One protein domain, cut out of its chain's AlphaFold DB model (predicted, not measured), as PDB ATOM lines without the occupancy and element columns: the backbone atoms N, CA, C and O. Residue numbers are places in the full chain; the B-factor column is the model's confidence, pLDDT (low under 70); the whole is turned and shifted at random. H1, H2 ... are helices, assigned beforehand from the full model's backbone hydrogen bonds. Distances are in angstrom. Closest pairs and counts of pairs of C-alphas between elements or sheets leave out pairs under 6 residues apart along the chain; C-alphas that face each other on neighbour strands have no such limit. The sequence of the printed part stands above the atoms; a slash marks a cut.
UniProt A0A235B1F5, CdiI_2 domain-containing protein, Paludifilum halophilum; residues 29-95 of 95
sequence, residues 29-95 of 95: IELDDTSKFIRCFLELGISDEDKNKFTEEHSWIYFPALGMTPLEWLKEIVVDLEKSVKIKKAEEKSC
ATOM      1  N   ILE A  29     113.054  17.048  55.334       94.06
ATOM      2  CA  ILE A  29     112.013  17.772  56.077       94.06
ATOM      3  C   ILE A  29     112.307  19.271  56.027       94.06
ATOM      4  O   ILE A  29     111.455  20.048  55.606       94.06
ATOM      5  N   GLU A  30     113.532  19.667  56.367       92.12
ATOM      6  CA  GLU A  30     113.978  21.059  56.360       92.12
ATOM      7  C   GLU A  30     113.903  21.667  54.954       92.12
ATOM      8  O   GLU A  30     113.450  22.803  54.778       92.12
ATOM      9  N   LEU A  31     114.290  20.895  53.934       94.56
ATOM     10  CA  LEU A  31     114.168  21.294  52.533       94.56
ATOM     11  C   LEU A  31     112.703  21.469  52.101       94.56
ATOM     12  O   LEU A  31     112.367  22.442  51.423       94.56
ATOM     13  N   ASP A  32     111.820  20.548  52.501       95.75
ATOM     14  CA  ASP A  32     110.391  20.587  52.170       95.75
ATOM     15  C   ASP A  32     109.719  21.796  52.830       95.75
ATOM     16  O   ASP A  32     109.007  22.546  52.159       95.75
ATOM     17  N   ASP A  33     110.013  22.057  54.102       93.69
ATOM     18  CA  ASP A  33     109.491  23.214  54.831       93.69
ATOM     19  C   ASP A  33     110.001  24.537  54.252       93.69
ATOM     20  O   ASP A  33     109.212  25.462  54.033       93.69
ATOM     21  N   THR A  34     111.289  24.611  53.905       94.44
ATOM     22  CA  THR A  34     111.872  25.785  53.241       94.44
ATOM     23  C   THR A  34     111.204  26.041  51.890       94.44
ATOM     24  O   THR A  34     110.778  27.163  51.610       94.44
ATOM     25  N   SER A  35     111.034  25.002  51.064       96.06
ATOM     26  CA  SER A  35     110.393  25.138  49.751       96.06
ATOM     27  C   SER A  35     108.938  25.618  49.857       96.06
ATOM     28  O   SER A  35     108.546  26.560  49.164       96.06
ATOM     29  N   LYS A  36     108.149  25.062  50.791       95.50
ATOM     30  CA  LYS A  36     106.771  25.507  51.063       95.50
ATOM     31  C   LYS A  36     106.726  26.953  51.524       95.50
ATOM     32  O   LYS A  36     105.841  27.702  51.124       95.50
ATOM     33  N   PHE A  37     107.676  27.364  52.354       93.75
ATOM     34  CA  PHE A  37     107.733  28.731  52.841       93.75
ATOM     35  C   PHE A  37     108.006  29.736  51.718       93.75
ATOM     36  O   PHE A  37     107.357  30.784  51.662       93.75
ATOM     37  N   ILE A  38     108.906  29.393  50.792       96.81
ATOM     38  CA  ILE A  38     109.148  30.191  49.589       96.81
ATOM     39  C   ILE A  38     107.889  30.223  48.709       96.81
ATOM     40  O   ILE A  38     107.482  31.304  48.290       96.81
ATOM     41  N   ARG A  39     107.212  29.083  48.485       97.25
ATOM     42  CA  ARG A  39     105.929  29.038  47.749       97.25
ATOM     43  C   ARG A  39     104.886  29.972  48.353       97.25
ATOM     44  O   ARG A  39     104.346  30.807  47.633       97.25
ATOM     45  N   CYS A  40     104.668  29.894  49.664       96.69
ATOM     46  CA  CYS A  40     103.725  30.760  50.367       96.69
ATOM     47  C   CYS A  40     104.037  32.243  50.140       96.69
ATOM     48  O   CYS A  40     103.117  33.029  49.945       96.69
ATOM     49  N   PHE A  41     105.317  32.633  50.139       97.12
ATOM     50  CA  PHE A  41     105.728  34.006  49.841       97.12
ATOM     51  C   PHE A  41     105.455  34.401  48.379       97.12
ATOM     52  O   PHE A  41     104.937  35.489  48.121       97.12
ATOM     53  N   LEU A  42     105.760  33.518  47.423       97.25
ATOM     54  CA  LEU A  42     105.515  33.748  45.994       97.25
ATOM     55  C   LEU A  42     104.019  33.898  45.669       97.25
ATOM     56  O   LEU A  42     103.664  34.664  44.775       97.25
ATOM     57  N   GLU A  43     103.152  33.211  46.410       97.12
ATOM     58  CA  GLU A  43     101.693  33.234  46.243       97.12
ATOM     59  C   GLU A  43     101.002  34.393  46.982       97.12
ATOM     60  O   GLU A  43      99.798  34.601  46.814       97.12
ATOM     61  N   LEU A  44     101.737  35.187  47.773       95.94
ATOM     62  CA  LEU A  44     101.173  36.377  48.409       95.94
ATOM     63  C   LEU A  44     100.636  37.349  47.350       95.94
ATOM     64  O   LEU A  44     101.318  37.670  46.374       95.94
ATOM     65  N   GLY A  45      99.451  37.904  47.611       97.12
ATOM     66  CA  GLY A  45      98.794  38.915  46.772       97.12
ATOM     67  C   GLY A  45      99.456  40.300  46.771       97.12
ATOM     68  O   GLY A  45      98.775  41.291  46.528       97.12
ATOM     69  N   ILE A  46     100.751  40.382  47.086       96.19
ATOM     70  CA  ILE A  46     101.575  41.595  46.971       96.19
ATOM     71  C   ILE A  46     102.195  41.687  45.574       96.19
ATOM     72  O   ILE A  46     102.309  40.673  44.877       96.19
ATOM     73  N   SER A  47     102.604  42.884  45.161       98.00
ATOM     74  CA  SER A  47     103.154  43.092  43.821       98.00
ATOM     75  C   SER A  47     104.490  42.366  43.624       98.00
ATOM     76  O   SER A  47     105.215  42.084  44.580       98.00
ATOM     77  N   ASP A  48     104.835  42.065  42.373       98.25
ATOM     78  CA  ASP A  48     106.149  41.501  42.046       98.25
ATOM     79  C   ASP A  48     107.283  42.488  42.371       98.25
ATOM     80  O   ASP A  48     108.373  42.064  42.749       98.25
ATOM     81  N   GLU A  49     107.028  43.797  42.296       98.31
ATOM     82  CA  GLU A  49     107.961  44.841  42.738       98.31
ATOM     83  C   GLU A  49     108.235  44.740  44.245       98.31
ATOM     84  O   GLU A  49     109.396  44.695  44.653       98.31
ATOM     85  N   ASP A  50     107.189  44.593  45.065       98.38
ATOM     86  CA  ASP A  50     107.336  44.419  46.514       98.38
ATOM     87  C   ASP A  50     108.083  43.126  46.854       98.38
ATOM     88  O   ASP A  50     108.912  43.112  47.764       98.38
ATOM     89  N   LYS A  51     107.836  42.035  46.115       98.31
ATOM     90  CA  LYS A  51     108.571  40.775  46.306       98.31
ATOM     91  C   LYS A  51     110.046  40.914  45.941       98.31
ATOM     92  O   LYS A  51     110.894  40.396  46.670       98.31
ATOM     93  N   ASN A  52     110.348  41.603  44.838       98.38
ATOM     94  CA  ASN A  52     111.718  41.880  44.417       98.38
ATOM     95  C   ASN A  52     112.452  42.697  45.478       98.38
ATOM     96  O   ASN A  52     113.468  42.243  45.999       98.38
ATOM     97  N   LYS A  53     111.873  43.838  45.861       98.12
ATOM     98  CA  LYS A  53     112.423  44.731  46.878       98.12
ATOM     99  C   LYS A  53     112.634  44.012  48.207       98.12
ATOM    100  O   LYS A  53     113.719  44.069  48.767       98.12
ATOM    101  N   PHE A  54     111.630  43.277  48.682       97.94
ATOM    102  CA  PHE A  54     111.745  42.515  49.922       97.94
ATOM    103  C   PHE A  54     112.889  41.495  49.861       97.94
ATOM    104  O   PHE A  54     113.598  41.309  50.846       97.94
ATOM    105  N   THR A  55     113.053  40.805  48.733       97.44
ATOM    106  CA  THR A  55     114.089  39.775  48.593       97.44
ATOM    107  C   THR A  55     115.484  40.398  48.549       97.44
ATOM    108  O   THR A  55     116.390  39.908  49.221       97.44
ATOM    109  N   GLU A  56     115.642  41.507  47.826       97.19
ATOM    110  CA  GLU A  56     116.889  42.276  47.759       97.19
ATOM    111  C   GLU A  56     117.278  42.876  49.115       97.19
ATOM    112  O   GLU A  56     118.405  42.705  49.558       97.19
ATOM    113  N   GLU A  57     116.340  43.503  49.831       96.44
ATOM    114  CA  GLU A  57     116.619  44.169  51.114       96.44
ATOM    115  C   GLU A  57     117.010  43.206  52.244       96.44
ATOM    116  O   GLU A  57     117.625  43.622  53.227       96.44
ATOM    117  N   HIS A  58     116.643  41.928  52.134       96.19
ATOM    118  CA  HIS A  58     116.836  40.945  53.200       96.19
ATOM    119  C   HIS A  58     117.794  39.813  52.832       96.19
ATOM    120  O   HIS A  58     117.921  38.872  53.612       96.19
ATOM    121  N   SER A  59     118.461  39.888  51.682       95.31
ATOM    122  CA  SER A  59     119.521  38.955  51.301       95.31
ATOM    123  C   SER A  59     120.805  39.721  51.005       95.31
ATOM    124  O   SER A  59     120.784  40.824  50.469       95.31
ATOM    125  N   TRP A  60     121.948  39.137  51.339       94.12
ATOM    126  CA  TRP A  60     123.261  39.701  51.035       94.12
ATOM    127  C   TRP A  60     123.725  39.291  49.631       94.12
ATOM    128  O   TRP A  60     124.851  38.843  49.423       94.12
ATOM    129  N   ILE A  61     122.818  39.395  48.656       94.62
ATOM    130  CA  ILE A  61     123.023  38.955  47.276       94.62
ATOM    131  C   ILE A  61     123.082  40.174  46.365       94.62
ATOM    132  O   ILE A  61     122.160  40.985  46.313       94.62
ATOM    133  N   TYR A  62     124.141  40.266  45.565       93.81
ATOM    134  CA  TYR A  62     124.230  41.268  44.511       93.81
ATOM    135  C   TYR A  62     123.590  40.750  43.213       93.81
ATOM    136  O   TYR A  62     124.272  40.258  42.312       93.81
ATOM    137  N   PHE A  63     122.264  40.869  43.111       94.94
ATOM    138  CA  PHE A  63     121.472  40.386  41.967       94.94
ATOM    139  C   PHE A  63     121.941  40.862  40.582       94.94
ATOM    140  O   PHE A  63     121.897  40.054  39.650       94.94
ATOM    141  N   PRO A  64     122.472  42.091  40.397       94.44
ATOM    142  CA  PRO A  64     123.022  42.489  39.103       94.44
ATOM    143  C   PRO A  64     124.145  41.572  38.589       94.44
ATOM    144  O   PRO A  64     124.257  41.393  37.379       94.44
ATOM    145  N   ALA A  65     124.943  40.951  39.469       93.56
ATOM    146  CA  ALA A  65     125.960  39.978  39.054       93.56
ATOM    147  C   ALA A  65     125.371  38.623  38.627       93.56
ATOM    148  O   ALA A  65     126.008  37.905  37.861       93.56
ATOM    149  N   LEU A  66     124.161  38.290  39.085       92.88
ATOM    150  CA  LEU A  66     123.446  37.073  38.692       92.88
ATOM    151  C   LEU A  66     122.687  37.233  37.365       92.88
ATOM    152  O   LEU A  66     122.275  36.240  36.773       92.88
ATOM    153  N   GLY A  67     122.483  38.467  36.891       95.81
ATOM    154  CA  GLY A  67     121.748  38.739  35.651       95.81
ATOM    155  C   GLY A  67     120.253  38.405  35.722       95.81
ATOM    156  O   GLY A  67     119.627  38.210  34.683       95.81
ATOM    157  N   MET A  68     119.692  38.341  36.930       96.12
ATOM    158  CA  MET A  68     118.295  37.992  37.202       96.12
ATOM    159  C   MET A  68     117.709  38.903  38.278       96.12
ATOM    160  O   MET A  68     118.432  39.455  39.110       96.12
ATOM    161  N   THR A  69     116.388  39.053  38.278       98.00
ATOM    162  CA  THR A  69     115.688  39.744  39.363       98.00
ATOM    163  C   THR A  69     115.634  38.872  40.624       98.00
ATOM    164  O   THR A  69     115.638  37.640  40.524       98.00
ATOM    165  N   PRO A  70     115.519  39.473  41.823       98.00
ATOM    166  CA  PRO A  70     115.372  38.712  43.063       98.00
ATOM    167  C   PRO A  70     114.219  37.701  43.046       98.00
ATOM    168  O   PRO A  70     114.333  36.596  43.576       98.00
ATOM    169  N   LEU A  71     113.105  38.056  42.406       98.12
ATOM    170  CA  LEU A  71     111.940  37.193  42.283       98.12
ATOM    171  C   LEU A  71     112.159  36.034  41.300       98.12
ATOM    172  O   LEU A  71     111.666  34.936  41.551       98.12
ATOM    173  N   GLU A  72     112.859  36.256  40.185       98.19
ATOM    174  CA  GLU A  72     113.242  35.180  39.257       98.19
ATOM    175  C   GLU A  72     114.168  34.185  39.945       98.19
ATOM    176  O   GLU A  72     113.871  32.992  39.951       98.19
ATOM    177  N   TRP A  73     115.203  34.687  40.620       97.56
ATOM    178  CA  TRP A  73     116.108  33.865  41.415       97.56
ATOM    179  C   TRP A  73     115.339  33.010  42.429       97.56
ATOM    180  O   TRP A  73     115.484  31.791  42.471       97.56
ATOM    181  N   LEU A  74     114.424  33.616  43.191       97.25
ATOM    182  CA  LEU A  74     113.660  32.902  44.210       97.25
ATOM    183  C   LEU A  74     112.743  31.806  43.625       97.25
ATOM    184  O   LEU A  74     112.534  30.764  44.256       97.25
ATOM    185  N   LYS A  75     112.212  32.015  42.412       98.00
ATOM    186  CA  LYS A  75     111.450  30.998  41.666       98.00
ATOM    187  C   LYS A  75     112.336  29.830  41.227       98.00
ATOM    188  O   LYS A  75     111.860  28.696  41.213       98.00
ATOM    189  N   GLU A  76     113.597  30.074  40.888       97.31
ATOM    190  CA  GLU A  76     114.552  29.004  40.585       97.31
ATOM    191  C   GLU A  76     114.916  28.211  41.844       97.31
ATOM    192  O   GLU A  76     114.853  26.978  41.824       97.31
ATOM    193  N   ILE A  77     115.171  28.900  42.963       95.56
ATOM    194  CA  ILE A  77     115.517  28.258  44.239       95.56
ATOM    195  C   ILE A  77     114.421  27.304  44.699       95.56
ATOM    196  O   ILE A  77     114.706  26.162  45.046       95.56
ATOM    197  N   VAL A  78     113.149  27.711  44.670       97.38
ATOM    198  CA  VAL A  78     112.073  26.817  45.130       97.38
ATOM    199  C   VAL A  78     111.968  25.542  44.288       97.38
ATOM    200  O   VAL A  78     111.741  24.466  44.835       97.38
ATOM    201  N   VAL A  79     112.192  25.632  42.973       97.50
ATOM    202  CA  VAL A  79     112.183  24.465  42.075       97.50
ATOM    203  C   VAL A  79     113.361  23.538  42.369       97.50
ATOM    204  O   VAL A  79     113.210  22.315  42.327       97.50
ATOM    205  N   ASP A  80     114.530  24.102  42.650       95.69
ATOM    206  CA  ASP A  80     115.728  23.350  43.008       95.69
ATOM    207  C   ASP A  80     115.582  22.620  44.355       95.69
ATOM    208  O   ASP A  80     115.829  21.412  44.451       95.69
ATOM    209  N   LEU A  81     115.058  23.303  45.375       95.69
ATOM    210  CA  LEU A  81     114.774  22.696  46.677       95.69
ATOM    211  C   LEU A  81     113.735  21.572  46.557       95.69
ATOM    212  O   LEU A  81     113.947  20.480  47.080       95.69
ATOM    213  N   GLU A  82     112.653  21.774  45.799       96.06
ATOM    214  CA  GLU A  82     111.640  20.736  45.548       96.06
ATOM    215  C   GLU A  82     112.217  19.491  44.849       96.06
ATOM    216  O   GLU A  82     111.761  18.367  45.093       96.06
ATOM    217  N   LYS A  83     113.210  19.657  43.965       96.12
ATOM    218  CA  LYS A  83     113.940  18.528  43.364       96.12
ATOM    219  C   LYS A  83     114.801  17.822  44.408       96.12
ATOM    220  O   LYS A  83     114.741  16.596  44.497       96.12
ATOM    221  N   SER A  84     115.526  18.584  45.221       95.38
ATOM    222  CA  SER A  84     116.389  18.061  46.284       95.38
ATOM    223  C   SER A  84     115.595  17.236  47.306       95.38
ATOM    224  O   SER A  84     115.990  16.122  47.642       95.38
ATOM    225  N   VAL A  85     114.398  17.692  47.698       96.31
ATOM    226  CA  VAL A  85     113.462  16.931  48.553       96.31
ATOM    227  C   VAL A  85     113.132  15.559  47.961       96.31
ATOM    228  O   VAL A  85     113.101  14.561  48.682       96.31
ATOM    229  N   LYS A  86     112.852  15.487  46.654       95.38
ATOM    230  CA  LYS A  86     112.493  14.225  45.981       95.38
ATOM    231  C   LYS A  86     113.665  13.249  45.953       95.38
ATOM    232  O   LYS A  86     113.440  12.060  46.162       95.38
ATOM    233  N   ILE A  87     114.876  13.753  45.708       94.38
ATOM    234  CA  ILE A  87     116.106  12.954  45.699       94.38
ATOM    235  C   ILE A  87     116.351  12.369  47.092       94.38
ATOM    236  O   ILE A  87     116.400  11.148  47.231       94.38
ATOM    237  N   LYS A  88     116.347  13.200  48.142       93.25
ATOM    238  CA  LYS A  88     116.586  12.733  49.518       93.25
ATOM    239  C   LYS A  88     115.541  11.739  50.013       93.25
ATOM    240  O   LYS A  88     115.881  10.698  50.568       93.25
ATOM    241  N   LYS A  89     114.258  11.989  49.729       92.44
ATOM    242  CA  LYS A  89     113.180  11.032  50.043       92.44
ATOM    243  C   LYS A  89     113.358   9.682  49.338       92.44
ATOM    244  O   LYS A  89     112.793   8.694  49.804       92.44
ATOM    245  N   ALA A  90     114.043   9.629  48.195       91.69
ATOM    246  CA  ALA A  90     114.333   8.380  47.495       91.69
ATOM    247  C   ALA A  90     115.551   7.660  48.094       91.69
ATOM    248  O   ALA A  90     115.497   6.444  48.263       91.69
ATOM    249  N   GLU A  91     116.598   8.400  48.464       88.81
ATOM    250  CA  GLU A  91     117.797   7.867  49.127       88.81
ATOM    251  C   GLU A  91     117.459   7.203  50.468       88.81
ATOM    252  O   GLU A  91     117.865   6.071  50.718       88.81
ATOM    253  N   GLU A  92     116.627   7.847  51.287       82.81
ATOM    254  CA  GLU A  92     116.197   7.313  52.588       82.81
ATOM    255  C   GLU A  92     115.327   6.056  52.481       82.81
ATOM    256  O   GLU A  92     115.314   5.234  53.391       82.81
ATOM    257  N   LYS A  93     114.593   5.889  51.375       73.75
ATOM    258  CA  LYS A  93     113.780   4.689  51.113       73.75
ATOM    259  C   LYS A  93     114.588   3.531  50.533       73.75
ATOM    260  O   LYS A  93     114.060   2.425  50.438       73.75
ATOM    261  N   SER A  94     115.808   3.798  50.071       67.94
ATOM    262  CA  SER A  94     116.708   2.799  49.493       67.94
ATOM    263  C   SER A  94     117.636   2.156  50.536       67.94
ATOM    264  O   SER A  94     118.416   1.275  50.167       67.94
ATOM    265  N   CYS A  95     117.565   2.600  51.794       52.94
ATOM    266  CA  CYS A  95     118.273   2.060  52.955       52.94
ATOM    267  C   CYS A  95     117.314   1.189  53.782       52.94
ATOM    268  O   CYS A  95     117.743   0.106  54.239       52.94
TER     269      CYS A  95
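This is residues 29 to 95 of the 95 residues of the protein "CdiI_2 domain-containing protein" of Paludifilum halophilum (UniProt A0A235B1F5). One long straight helix, H4, makes the long axis, with H1 packed along part of it, side by side and running opposite ways, and H2 set crosswise at the end where H4 begins. Tiny H3 sits at that same end, in a loop that swings out to one side before the chain turns into H4, while residues 90 to 95 stick out at the far end. The printed part has 67 residues with four named helices, in the order H1, H2, H3, H4, and no named strand; its class is all helix. It is loose, with a radius of gyration of the C-alphas of 14.0 A, and flat, with spans of 44 by 28 by 15 A.

H4 covers residues 70 to 94 and is the longest helix, 36.5 A from C-alpha 70 at (115.372, 38.712, 43.063) to C-alpha 94 at (116.708, 2.799, 49.493). H1 covers residues 29 to 42 and is 20.0 A long, beginning at C-alpha 29 at (112.013, 17.772, 56.077). H2 covers residues 48 to 57 and is 14.1 A long. H3 covers residues 63 to 66 and measures 5.1 A.

H4 touches H1 with residues 74 to 85 alone. The closest C-alphas of the two are those of Ser 35 and Val 78, 5.2 A apart. H1 and H4 run opposite ways at a shallow tilt of 26 degrees. H4 touches H2 with residues 70 to 71 alone, the closest C-alphas being those of Asn 52 and Pro 70, 5.0 A apart. The lines of H2 and H4 are about perpendicular, at 77 degrees. H1 and H2 are close but not clearly touching, with the C-alphas of Leu 42 and Lys 51 closest at 7.7 A; they run opposite ways at a steep tilt of 51 degrees. H3 touches no helix. It is close to H4 but not clearly touching, with the C-alphas of Phe 63 and Pro 70 closest at 6.4 A. It is also close to H2 but not clearly touching, with the C-alphas of Glu 56 and Phe 63 closest at 7.6 A. H1 and H3 are apart. In H1 and H2 every O i to N i+4 pair is within hydrogen-bond range, in H4 19 of 21 are, and H3 is too short for such a pair.

The two C-alphas farthest apart are those of Glu 49 and Cys 95, at 45.2 A. Residues 90 to 95, of which 90 to 94 belong to H4, stand free. The printed part has no cut and ends at Cys 95, the chain's last residue. The links H1 to H2, H2 to H3 and H3 to H4 are tight. The mean pLDDT of the printed part is 94.4, and residues 94 to 95 are under 70, where the model's confidence is low.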